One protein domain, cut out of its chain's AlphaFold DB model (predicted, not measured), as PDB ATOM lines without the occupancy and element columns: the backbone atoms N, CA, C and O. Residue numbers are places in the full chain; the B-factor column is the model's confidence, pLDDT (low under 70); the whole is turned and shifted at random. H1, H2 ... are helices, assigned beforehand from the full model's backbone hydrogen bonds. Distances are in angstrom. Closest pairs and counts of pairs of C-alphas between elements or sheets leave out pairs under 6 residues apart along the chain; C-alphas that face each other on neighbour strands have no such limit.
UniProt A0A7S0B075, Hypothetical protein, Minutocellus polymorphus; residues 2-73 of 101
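Overview. This is residues 2 to 73 of the 101 residues of the protein "Hypothetical protein" of Minutocellus polymorphus (UniProt A0A7S0B075). The longest helix, H2, and the long helix H1 meet at their ends as a wide V, and from the other end of H2 a long link leads away to a short third helix, H3. The 72 printed residues have three named helices, H1, H2, H3, and no named strand: all helix. The whole is extended, with a radius of gyration of the C-alphas of 22.3 A and spans of 55 by 39 by 22 A.

Along the chain. Find C-alpha 28 at (29.671, 85.539, -29.404); from there H2, residues 28 to 50, runs 32.7 A. H1, residues 2 to 23, begins at C-alpha 2 (-3.016, 75.343, -36.521) and runs 31.4 A. H3, residues 63 to 73, ends at C-alpha 73 (15.437, 61.999, 9.449).

Arrangement. H2 and H1 only just touch, only at the corner, with 3 pairs of C-alphas within 8 A; the closest are those of Leu 23 and Met 29, 5.4 A. They run opposite ways at a steep tilt of 64 degrees. H3 is apart from both. In H1, H2 and H3 every O i to N i+4 pair is within hydrogen-bond range.

Size, cuts and confidence. The C-alphas farthest apart, those of Ala 26 and Gly 64, are 57.8 A apart. The printed part has no cut. The link H1 to H2 is tight; H2 to H3, residues 51 to 62, is long. Residues 48 to 63 and 72 to 73 have pLDDT under 70.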
ATOM      1  N   ALA A   2      -4.111  75.566 -35.562       83.25
ATOM      2  CA  ALA A   2      -3.016  75.343 -36.521       83.25
ATOM      3  C   ALA A   2      -2.276  76.631 -36.938       83.25
ATOM      4  O   ALA A   2      -1.056  76.635 -37.067       83.25
ATOM      5  N   GLU A   3      -2.996  77.743 -37.096       85.50
ATOM      6  CA  GLU A   3      -2.399  79.046 -37.409       85.50
ATOM      7  C   GLU A   3      -1.573  79.601 -36.241       85.50
ATOM      8  O   GLU A   3      -0.436  80.011 -36.436       85.50
ATOM      9  N   ALA A   4      -2.074  79.496 -35.006       89.56
ATOM     10  CA  ALA A   4      -1.321  79.872 -33.810       89.56
ATOM     11  C   ALA A   4      -0.062  79.006 -33.622       89.56
ATOM     12  O   ALA A   4       0.980  79.511 -33.211       89.56
ATOM     13  N   MET A   5      -0.135  77.712 -33.948       89.88
ATOM     14  CA  MET A   5       1.024  76.818 -33.935       89.88
ATOM     15  C   MET A   5       2.045  77.203 -35.010       89.88
ATOM     16  O   MET A   5       3.235  77.263 -34.711       89.88
ATOM     17  N   ARG A   6       1.596  77.534 -36.231       91.50
ATOM     18  CA  ARG A   6       2.478  78.051 -37.289       91.50
ATOM     19  C   ARG A   6       3.144  79.357 -36.877       91.50
ATOM     20  O   ARG A   6       4.352  79.461 -37.005       91.50
ATOM     21  N   ILE A   7       2.393  80.311 -36.329       95.69
ATOM     22  CA  ILE A   7       2.934  81.597 -35.865       95.69
ATOM     23  C   ILE A   7       4.000  81.377 -34.785       95.69
ATOM     24  O   ILE A   7       5.080  81.955 -34.867       95.69
ATOM     25  N   LYS A   8       3.739  80.499 -33.807       93.50
ATOM     26  CA  LYS A   8       4.723  80.138 -32.775       93.50
ATOM     27  C   LYS A   8       5.975  79.497 -33.371       93.50
ATOM     28  O   LYS A   8       7.078  79.885 -33.007       93.50
ATOM     29  N   ALA A   9       5.806  78.550 -34.293       95.25
ATOM     30  CA  ALA A   9       6.923  77.878 -34.948       95.25
ATOM     31  C   ALA A   9       7.777  78.859 -35.765       95.25
ATOM     32  O   ALA A   9       9.001  78.831 -35.664       95.25
ATOM     33  N   THR A  10       7.149  79.770 -36.513       93.44
ATOM     34  CA  THR A  10       7.852  80.813 -37.270       93.44
ATOM     35  C   THR A  10       8.599  81.766 -36.340       93.44
ATOM     36  O   THR A  10       9.782  82.010 -36.549       93.44
ATOM     37  N   ALA A  11       7.957  82.242 -35.268       95.94
ATOM     38  CA  ALA A  11       8.602  83.115 -34.288       95.94
ATOM     39  C   ALA A  11       9.807  82.433 -33.615       95.94
ATOM     40  O   ALA A  11      10.846  83.058 -33.411       95.94
ATOM     41  N   GLN A  12       9.693  81.138 -33.313       95.31
ATOM     42  CA  GLN A  12      10.789  80.359 -32.744       95.31
ATOM     43  C   GLN A  12      11.938  80.168 -33.743       95.31
ATOM     44  O   GLN A  12      13.099  80.312 -33.365       95.31
ATOM     45  N   ALA A  13      11.632  79.893 -35.013       95.12
ATOM     46  CA  ALA A  13      12.638  79.781 -36.066       95.12
ATOM     47  C   ALA A  13      13.392  81.107 -36.276       95.12
ATOM     48  O   ALA A  13      14.621  81.113 -36.342       95.12
ATOM     49  N   GLU A  14      12.676  82.236 -36.303       95.56
ATOM     50  CA  GLU A  14      13.290  83.564 -36.380       95.56
ATOM     51  C   GLU A  14      14.167  83.864 -35.162       95.56
ATOM     52  O   GLU A  14      15.274  84.381 -35.315       95.56
ATOM     53  N   ALA A  15      13.705  83.522 -33.957       94.12
ATOM     54  CA  ALA A  15      14.479  83.712 -32.736       94.12
ATOM     55  C   ALA A  15      15.793  82.919 -32.775       94.12
ATOM     56  O   ALA A  15      16.856  83.491 -32.534       94.12
ATOM     57  N   ILE A  16      15.744  81.637 -33.153       93.62
ATOM     58  CA  ILE A  16      16.939  80.791 -33.293       93.62
ATOM     59  C   ILE A  16      17.891  81.368 -34.343       93.62
ATOM     60  O   ILE A  16      19.089  81.462 -34.088       93.62
ATOM     61  N   SER A  17      17.373  81.802 -35.495       93.81
ATOM     62  CA  SER A  17      18.201  82.386 -36.554       93.81
ATOM     63  C   SER A  17      18.915  83.659 -36.097       93.81
ATOM     64  O   SER A  17      20.079  83.855 -36.441       93.81
ATOM     65  N   ARG A  18      18.243  84.519 -35.322       94.00
ATOM     66  CA  ARG A  18      18.856  85.734 -34.763       94.00
ATOM     67  C   ARG A  18      19.931  85.384 -33.745       94.00
ATOM     68  O   ARG A  18      21.023  85.926 -33.822       94.00
ATOM     69  N   VAL A  19      19.648  84.452 -32.833       91.00
ATOM     70  CA  VAL A  19      20.632  83.993 -31.843       91.00
ATOM     71  C   VAL A  19      21.864  83.417 -32.539       91.00
ATOM     72  O   VAL A  19      22.973  83.811 -32.205       91.00
ATOM     73  N   ALA A  20      21.692  82.559 -33.548       91.31
ATOM     74  CA  ALA A  20      22.808  82.001 -34.310       91.31
ATOM     75  C   ALA A  20      23.678  83.097 -34.953       91.31
ATOM     76  O   ALA A  20      24.895  83.080 -34.792       91.31
ATOM     77  N   ALA A  21      23.053  84.094 -35.589       92.50
ATOM     78  CA  ALA A  21      23.770  85.216 -36.192       92.50
ATOM     79  C   ALA A  21      24.551  86.054 -35.164       92.50
ATOM     80  O   ALA A  21      25.634  86.547 -35.467       92.50
ATOM     81  N   GLU A  22      24.026  86.224 -33.948       90.19
ATOM     82  CA  GLU A  22      24.740  86.912 -32.866       90.19
ATOM     83  C   GLU A  22      25.897  86.071 -32.301       90.19
ATOM     84  O   GLU A  22      26.946  86.624 -31.970       90.19
ATOM     85  N   LEU A  23      25.750  84.744 -32.232       92.19
ATOM     86  CA  LEU A  23      26.797  83.833 -31.751       92.19
ATOM     87  C   LEU A  23      28.000  83.739 -32.694       92.19
ATOM     88  O   LEU A  23      29.125  83.562 -32.227       92.19
ATOM     89  N   GLU A  24      27.773  83.873 -34.003       91.50
ATOM     90  CA  GLU A  24      28.828  83.880 -35.024       91.50
ATOM     91  C   GLU A  24      29.675  85.163 -35.016       91.50
ATOM     92  O   GLU A  24      30.767  85.192 -35.590       91.50
ATOM     93  N   LYS A  25      29.215  86.231 -34.347       93.50
ATOM     94  CA  LYS A  25      30.006  87.457 -34.185       93.50
ATOM     95  C   LYS A  25      31.235  87.201 -33.314       93.50
ATOM     96  O   LYS A  25      31.280  86.286 -32.492       93.50
ATOM     97  N   ALA A  26      32.247  88.054 -33.465       91.88
ATOM     98  CA  ALA A  26      33.469  87.970 -32.672       91.88
ATOM     99  C   ALA A  26      33.152  88.010 -31.164       91.88
ATOM    100  O   ALA A  26      32.517  88.947 -30.682       91.88
ATOM    101  N   GLY A  27      33.585  86.981 -30.431       89.94
ATOM    102  CA  GLY A  27      33.308  86.827 -28.999       89.94
ATOM    103  C   GLY A  27      31.905  86.306 -28.655       89.94
ATOM    104  O   GLY A  27      31.629  86.096 -27.478       89.94
ATOM    105  N   GLY A  28      31.032  86.040 -29.636       90.56
ATOM    106  CA  GLY A  28      29.671  85.539 -29.404       90.56
ATOM    107  C   GLY A  28      29.649  84.175 -28.710       90.56
ATOM    108  O   GLY A  28      28.941  83.986 -27.721       90.56
ATOM    109  N   MET A  29      30.504  83.248 -29.146       91.81
ATOM    110  CA  MET A  29      30.663  81.941 -28.492       91.81
ATOM    111  C   MET A  29      31.218  82.042 -27.064       91.81
ATOM    112  O   MET A  29      30.820  81.260 -26.202       91.81
ATOM    113  N   ASP A  30      32.107  82.997 -26.789       91.75
ATOM    114  CA  ASP A  30      32.643  83.206 -25.440       91.75
ATOM    115  C   ASP A  30      31.602  83.849 -24.516       91.75
ATOM    116  O   ASP A  30      31.434  83.411 -23.378       91.75
ATOM    117  N   ALA A  31      30.824  84.806 -25.028       92.31
ATOM    118  CA  ALA A  31      29.680  85.374 -24.323       92.31
ATOM    119  C   ALA A  31      28.617  84.308 -24.004       92.31
ATOM    120  O   ALA A  31      28.093  84.278 -22.893       92.31
ATOM    121  N   ALA A  32      28.345  83.381 -24.927       91.88
ATOM    122  CA  ALA A  32      27.413  82.278 -24.700       91.88
ATOM    123  C   ALA A  32      27.893  81.301 -23.623       91.88
ATOM    124  O   ALA A  32      27.105  80.862 -22.788       91.88
ATOM    125  N   ARG A  33      29.193  80.983 -23.611       91.81
ATOM    126  CA  ARG A  33      29.807  80.160 -22.558       91.81
ATOM    127  C   ARG A  33      29.680  80.828 -21.190       91.81
ATOM    128  O   ARG A  33      29.327  80.154 -20.228       91.81
ATOM    129  N   LEU A  34      29.933  82.137 -21.108       93.31
ATOM    130  CA  LEU A  34      29.765  82.908 -19.873       93.31
ATOM    131  C   LEU A  34      28.300  82.954 -19.419       93.31
ATOM    132  O   LEU A  34      28.029  82.755 -18.239       93.31
ATOM    133  N   ALA A  35      27.361  83.156 -20.345       90.62
ATOM    134  CA  ALA A  35      25.931  83.149 -20.046       90.62
ATOM    135  C   ALA A  35      25.466  81.786 -19.506       90.62
ATOM    136  O   ALA A  35      24.801  81.730 -18.476       90.62
ATOM    137  N   LEU A  36      25.881  80.685 -20.145       93.38
ATOM    138  CA  LEU A  36      25.591  79.328 -19.673       93.38
ATOM    139  C   LEU A  36      26.181  79.067 -18.282       93.38
ATOM    140  O   LEU A  36      25.538  78.441 -17.444       93.38
ATOM    141  N   ALA A  37      27.402  79.546 -18.031       93.00
ATOM    142  CA  ALA A  37      28.037  79.420 -16.726       93.00
ATOM    143  C   ALA A  37      27.281  80.205 -15.640       93.00
ATOM    144  O   ALA A  37      27.107  79.680 -14.543       93.00
ATOM    145  N   SER A  38      26.804  81.418 -15.942       90.50
ATOM    146  CA  SER A  38      25.981  82.214 -15.017       90.50
ATOM    147  C   SER A  38      24.676  81.497 -14.677       90.50
ATOM    148  O   SER A  38      24.389  81.296 -13.502       90.50
ATOM    149  N   GLU A  39      23.946  81.027 -15.693       91.94
ATOM    150  CA  GLU A  39      22.682  80.303 -15.508       91.94
ATOM    151  C   GLU A  39      22.879  79.040 -14.658       91.94
ATOM    152  O   GLU A  39      22.087  78.746 -13.770       91.94
ATOM    153  N   TYR A  40      23.975  78.306 -14.871       89.44
ATOM    154  CA  TYR A  40      24.296  77.132 -14.062       89.44
ATOM    155  C   TYR A  40      24.497  77.491 -12.583       89.44
ATOM    156  O   TYR A  40      24.000  76.784 -11.708       89.44
ATOM    157  N   VAL A  41      25.181  78.597 -12.282       90.44
ATOM    158  CA  VAL A  41      25.355  79.076 -10.901       90.44
ATOM    159  C   VAL A  41      24.021  79.512 -10.292       90.44
ATOM    160  O   VAL A  41      23.738  79.161  -9.144       90.44
ATOM    161  N   ASP A  42      23.176  80.201 -11.057       90.38
ATOM    162  CA  ASP A  42      21.848  80.632 -10.608       90.38
ATOM    163  C   ASP A  42      20.943  79.428 -10.304       90.38
ATOM    164  O   ASP A  42      20.343  79.349  -9.227       90.38
ATOM    165  N   MET A  43      20.943  78.418 -11.180       87.12
ATOM    166  CA  MET A  43      20.264  77.141 -10.952       87.12
ATOM    167  C   MET A  43      20.785  76.419  -9.703       87.12
ATOM    168  O   MET A  43      20.010  75.786  -8.986       87.12
ATOM    169  N   TYR A  44      22.086  76.505  -9.412       83.06
ATOM    170  CA  TYR A  44      22.654  75.979  -8.169       83.06
ATOM    171  C   TYR A  44      22.159  76.744  -6.940       83.06
ATOM    172  O   TYR A  44      21.875  76.117  -5.920       83.06
ATOM    173  N   GLY A  45      22.009  78.066  -7.025       83.25
ATOM    174  CA  GLY A  45      21.393  78.872  -5.968       83.25
ATOM    175  C   GLY A  45      19.922  78.505  -5.743       83.25
ATOM    176  O   GLY A  45      19.475  78.358  -4.602       83.25
ATOM    177  N   GLU A  46      19.170  78.271  -6.819       82.75
ATOM    178  CA  GLU A  46      17.772  77.842  -6.748       82.75
ATOM    179  C   GLU A  46      17.635  76.414  -6.191       82.75
ATOM    180  O   GLU A  46      16.790  76.152  -5.333       82.75
ATOM    181  N   MET A  47      18.495  75.483  -6.607       76.94
ATOM    182  CA  MET A  47      18.527  74.129  -6.053       76.94
ATOM    183  C   MET A  47      18.988  74.119  -4.597       76.94
ATOM    184  O   MET A  47      18.381  73.435  -3.782       76.94
ATOM    185  N   GLY A  48      20.016  74.888  -4.238       67.94
ATOM    186  CA  GLY A  48      20.504  75.004  -2.862       67.94
ATOM    187  C   GLY A  48      19.479  75.637  -1.920       67.94
ATOM    188  O   GLY A  48      19.360  75.211  -0.777       67.94
ATOM    189  N   SER A  49      18.685  76.596  -2.405       68.25
ATOM    190  CA  SER A  49      17.578  77.174  -1.630       68.25
ATOM    191  C   SER A  49      16.364  76.242  -1.506       68.25
ATOM    192  O   SER A  49      15.594  76.381  -0.556       68.25
ATOM    193  N   LYS A  50      16.192  75.274  -2.419       67.56
ATOM    194  CA  LYS A  50      15.079  74.304  -2.410       67.56
ATOM    195  C   LYS A  50      15.440  72.911  -1.865       67.56
ATOM    196  O   LYS A  50      14.534  72.136  -1.562       67.56
ATOM    197  N   SER A  51      16.721  72.563  -1.747       58.00
ATOM    198  CA  SER A  51      17.193  71.224  -1.368       58.00
ATOM    199  C   SER A  51      17.446  71.135   0.136       58.00
ATOM    200  O   SER A  51      18.456  71.628   0.629       58.00
ATOM    201  N   ASN A  52      16.529  70.503   0.877       62.03
ATOM    202  CA  ASN A  52      16.635  70.404   2.337       62.03
ATOM    203  C   ASN A  52      17.158  69.043   2.845       62.03
ATOM    204  O   ASN A  52      17.595  68.965   3.986       62.03
ATOM    205  N   THR A  53      17.142  67.948   2.065       65.81
ATOM    206  CA  THR A  53      17.700  66.638   2.493       65.81
ATOM    207  C   THR A  53      17.890  65.680   1.305       65.81
ATOM    208  O   THR A  53      16.934  65.406   0.584       65.81
ATOM    209  N   MET A  54      19.091  65.106   1.137       60.03
ATOM    210  CA  MET A  54      19.318  63.903   0.318       60.03
ATOM    211  C   MET A  54      19.444  62.679   1.236       60.03
ATOM    212  O   MET A  54      20.286  62.673   2.131       60.03
ATOM    213  N   ILE A  55      18.628  61.645   1.009       63.81
ATOM    214  CA  ILE A  55      18.697  60.372   1.743       63.81
ATOM    215  C   ILE A  55      19.385  59.336   0.855       63.81
ATOM    216  O   ILE A  55      18.850  58.963  -0.188       63.81
ATOM    217  N   PHE A  56      20.556  58.861   1.277       60.72
ATOM    218  CA  PHE A  56      21.264  57.757   0.631       60.72
ATOM    219  C   PHE A  56      21.088  56.476   1.448       60.72
ATOM    220  O   PHE A  56      21.406  56.451   2.636       60.72
ATOM    221  N   ASN A  57      20.599  55.416   0.802       57.69
ATOM    222  CA  ASN A  57      20.497  54.079   1.384       57.69
ATOM    223  C   ASN A  57      21.544  53.157   0.733       57.69
ATOM    224  O   ASN A  57      21.633  53.088  -0.491       57.69
ATOM    225  N   ASP A  58      22.298  52.428   1.554       64.38
ATOM    226  CA  ASP A  58      23.281  51.408   1.151       64.38
ATOM    227  C   ASP A  58      22.619  50.173   0.488       64.38
ATOM    228  O   ASP A  58      23.265  49.384  -0.199       64.38
ATOM    229  N   ARG A  59      21.295  49.996   0.658       62.00
ATOM    230  CA  ARG A  59      20.517  48.859   0.135       62.00
ATOM    231  C   ARG A  59      19.253  49.301  -0.623       62.00
ATOM    232  O   ARG A  59      18.172  49.353  -0.037       62.00
ATOM    233  N   PRO A  60      19.335  49.535  -1.945       60.06
ATOM    234  CA  PRO A  60      18.238  50.093  -2.750       60.06
ATOM    235  C   PRO A  60      17.000  49.187  -2.922       60.06
ATOM    236  O   PRO A  60      16.009  49.628  -3.495       60.06
ATOM    237  N   GLY A  61      17.026  47.935  -2.445       66.50
ATOM    238  CA  GLY A  61      15.888  47.004  -2.506       66.50
ATOM    239  C   GLY A  61      14.948  47.037  -1.293       66.50
ATOM    240  O   GLY A  61      13.878  46.437  -1.348       66.50
ATOM    241  N   ASP A  62      15.327  47.717  -0.206       67.38
ATOM    242  CA  ASP A  62      14.532  47.783   1.024       67.38
ATOM    243  C   ASP A  62      13.814  49.135   1.146       67.38
ATOM    244  O   ASP A  62      14.303  50.103   1.738       67.38
ATOM    245  N   VAL A  63      12.625  49.193   0.550       67.00
ATOM    246  CA  VAL A  63      11.743  50.370   0.579       67.00
ATOM    247  C   VAL A  63      11.241  50.658   2.002       67.00
ATOM    248  O   VAL A  63      11.018  51.817   2.351       67.00
ATOM    249  N   GLY A  64      11.110  49.627   2.847       71.25
ATOM    250  CA  GLY A  64      10.718  49.780   4.249       71.25
ATOM    251  C   GLY A  64      11.804  50.481   5.065       71.25
ATOM    252  O   GLY A  64      11.515  51.433   5.790       71.25
ATOM    253  N   GLY A  65      13.060  50.072   4.876       70.75
ATOM    254  CA  GLY A  65      14.231  50.730   5.457       70.75
ATOM    255  C   GLY A  65      14.381  52.186   5.011       70.75
ATOM    256  O   GLY A  65      14.651  53.052   5.841       70.75
ATOM    257  N   LEU A  66      14.122  52.483   3.731       73.38
ATOM    258  CA  LEU A  66      14.134  53.855   3.209       73.38
ATOM    259  C   LEU A  66      13.070  54.733   3.883       73.38
ATOM    260  O   LEU A  66      13.361  55.855   4.295       73.38
ATOM    261  N   LEU A  67      11.843  54.222   4.020       71.69
ATOM    262  CA  LEU A  67      10.754  54.965   4.652       71.69
ATOM    263  C   LEU A  67      11.014  55.189   6.148       71.69
ATOM    264  O   LEU A  67      10.758  56.277   6.653       71.69
ATOM    265  N   ALA A  68      11.572  54.194   6.846       71.69
ATOM    266  CA  ALA A  68      11.957  54.318   8.250       71.69
ATOM    267  C   ALA A  68      13.088  55.340   8.451       71.69
ATOM    268  O   ALA A  68      13.025  56.150   9.373       71.69
ATOM    269  N   GLN A  69      14.090  55.354   7.568       70.38
ATOM    270  CA  GLN A  69      15.165  56.350   7.579       70.38
ATOM    271  C   GLN A  69      14.647  57.755   7.264       70.38
ATOM    272  O   GLN A  69      15.051  58.707   7.923       70.38
ATOM    273  N   ALA A  70      13.721  57.891   6.312       71.19
ATOM    274  CA  ALA A  70      13.069  59.160   6.008       71.19
ATOM    275  C   ALA A  70      12.227  59.666   7.186       71.19
ATOM    276  O   ALA A  70      12.325  60.833   7.556       71.19
ATOM    277  N   ALA A  71      11.464  58.782   7.832       76.75
ATOM    278  CA  ALA A  71      10.710  59.113   9.035       76.75
ATOM    279  C   ALA A  71      11.635  59.507  10.203       76.75
ATOM    280  O   ALA A  71      11.357  60.477  10.905       76.75
ATOM    281  N   ALA A  72      12.762  58.810  10.380       68.94
ATOM    282  CA  ALA A  72      13.761  59.121  11.402       68.94
ATOM    283  C   ALA A  72      14.510  60.439  11.128       68.94
ATOM    284  O   ALA A  72      14.756  61.207  12.056       68.94
ATOM    285  N   ALA A  73      14.826  60.736   9.863       67.25
ATOM    286  CA  ALA A  73      15.437  61.999   9.449       67.25
ATOM    287  C   ALA A  73      14.504  63.198   9.697       67.25
ATOM    288  O   ALA A  73      14.969  64.277  10.055       67.25
TER     289      ALA A  73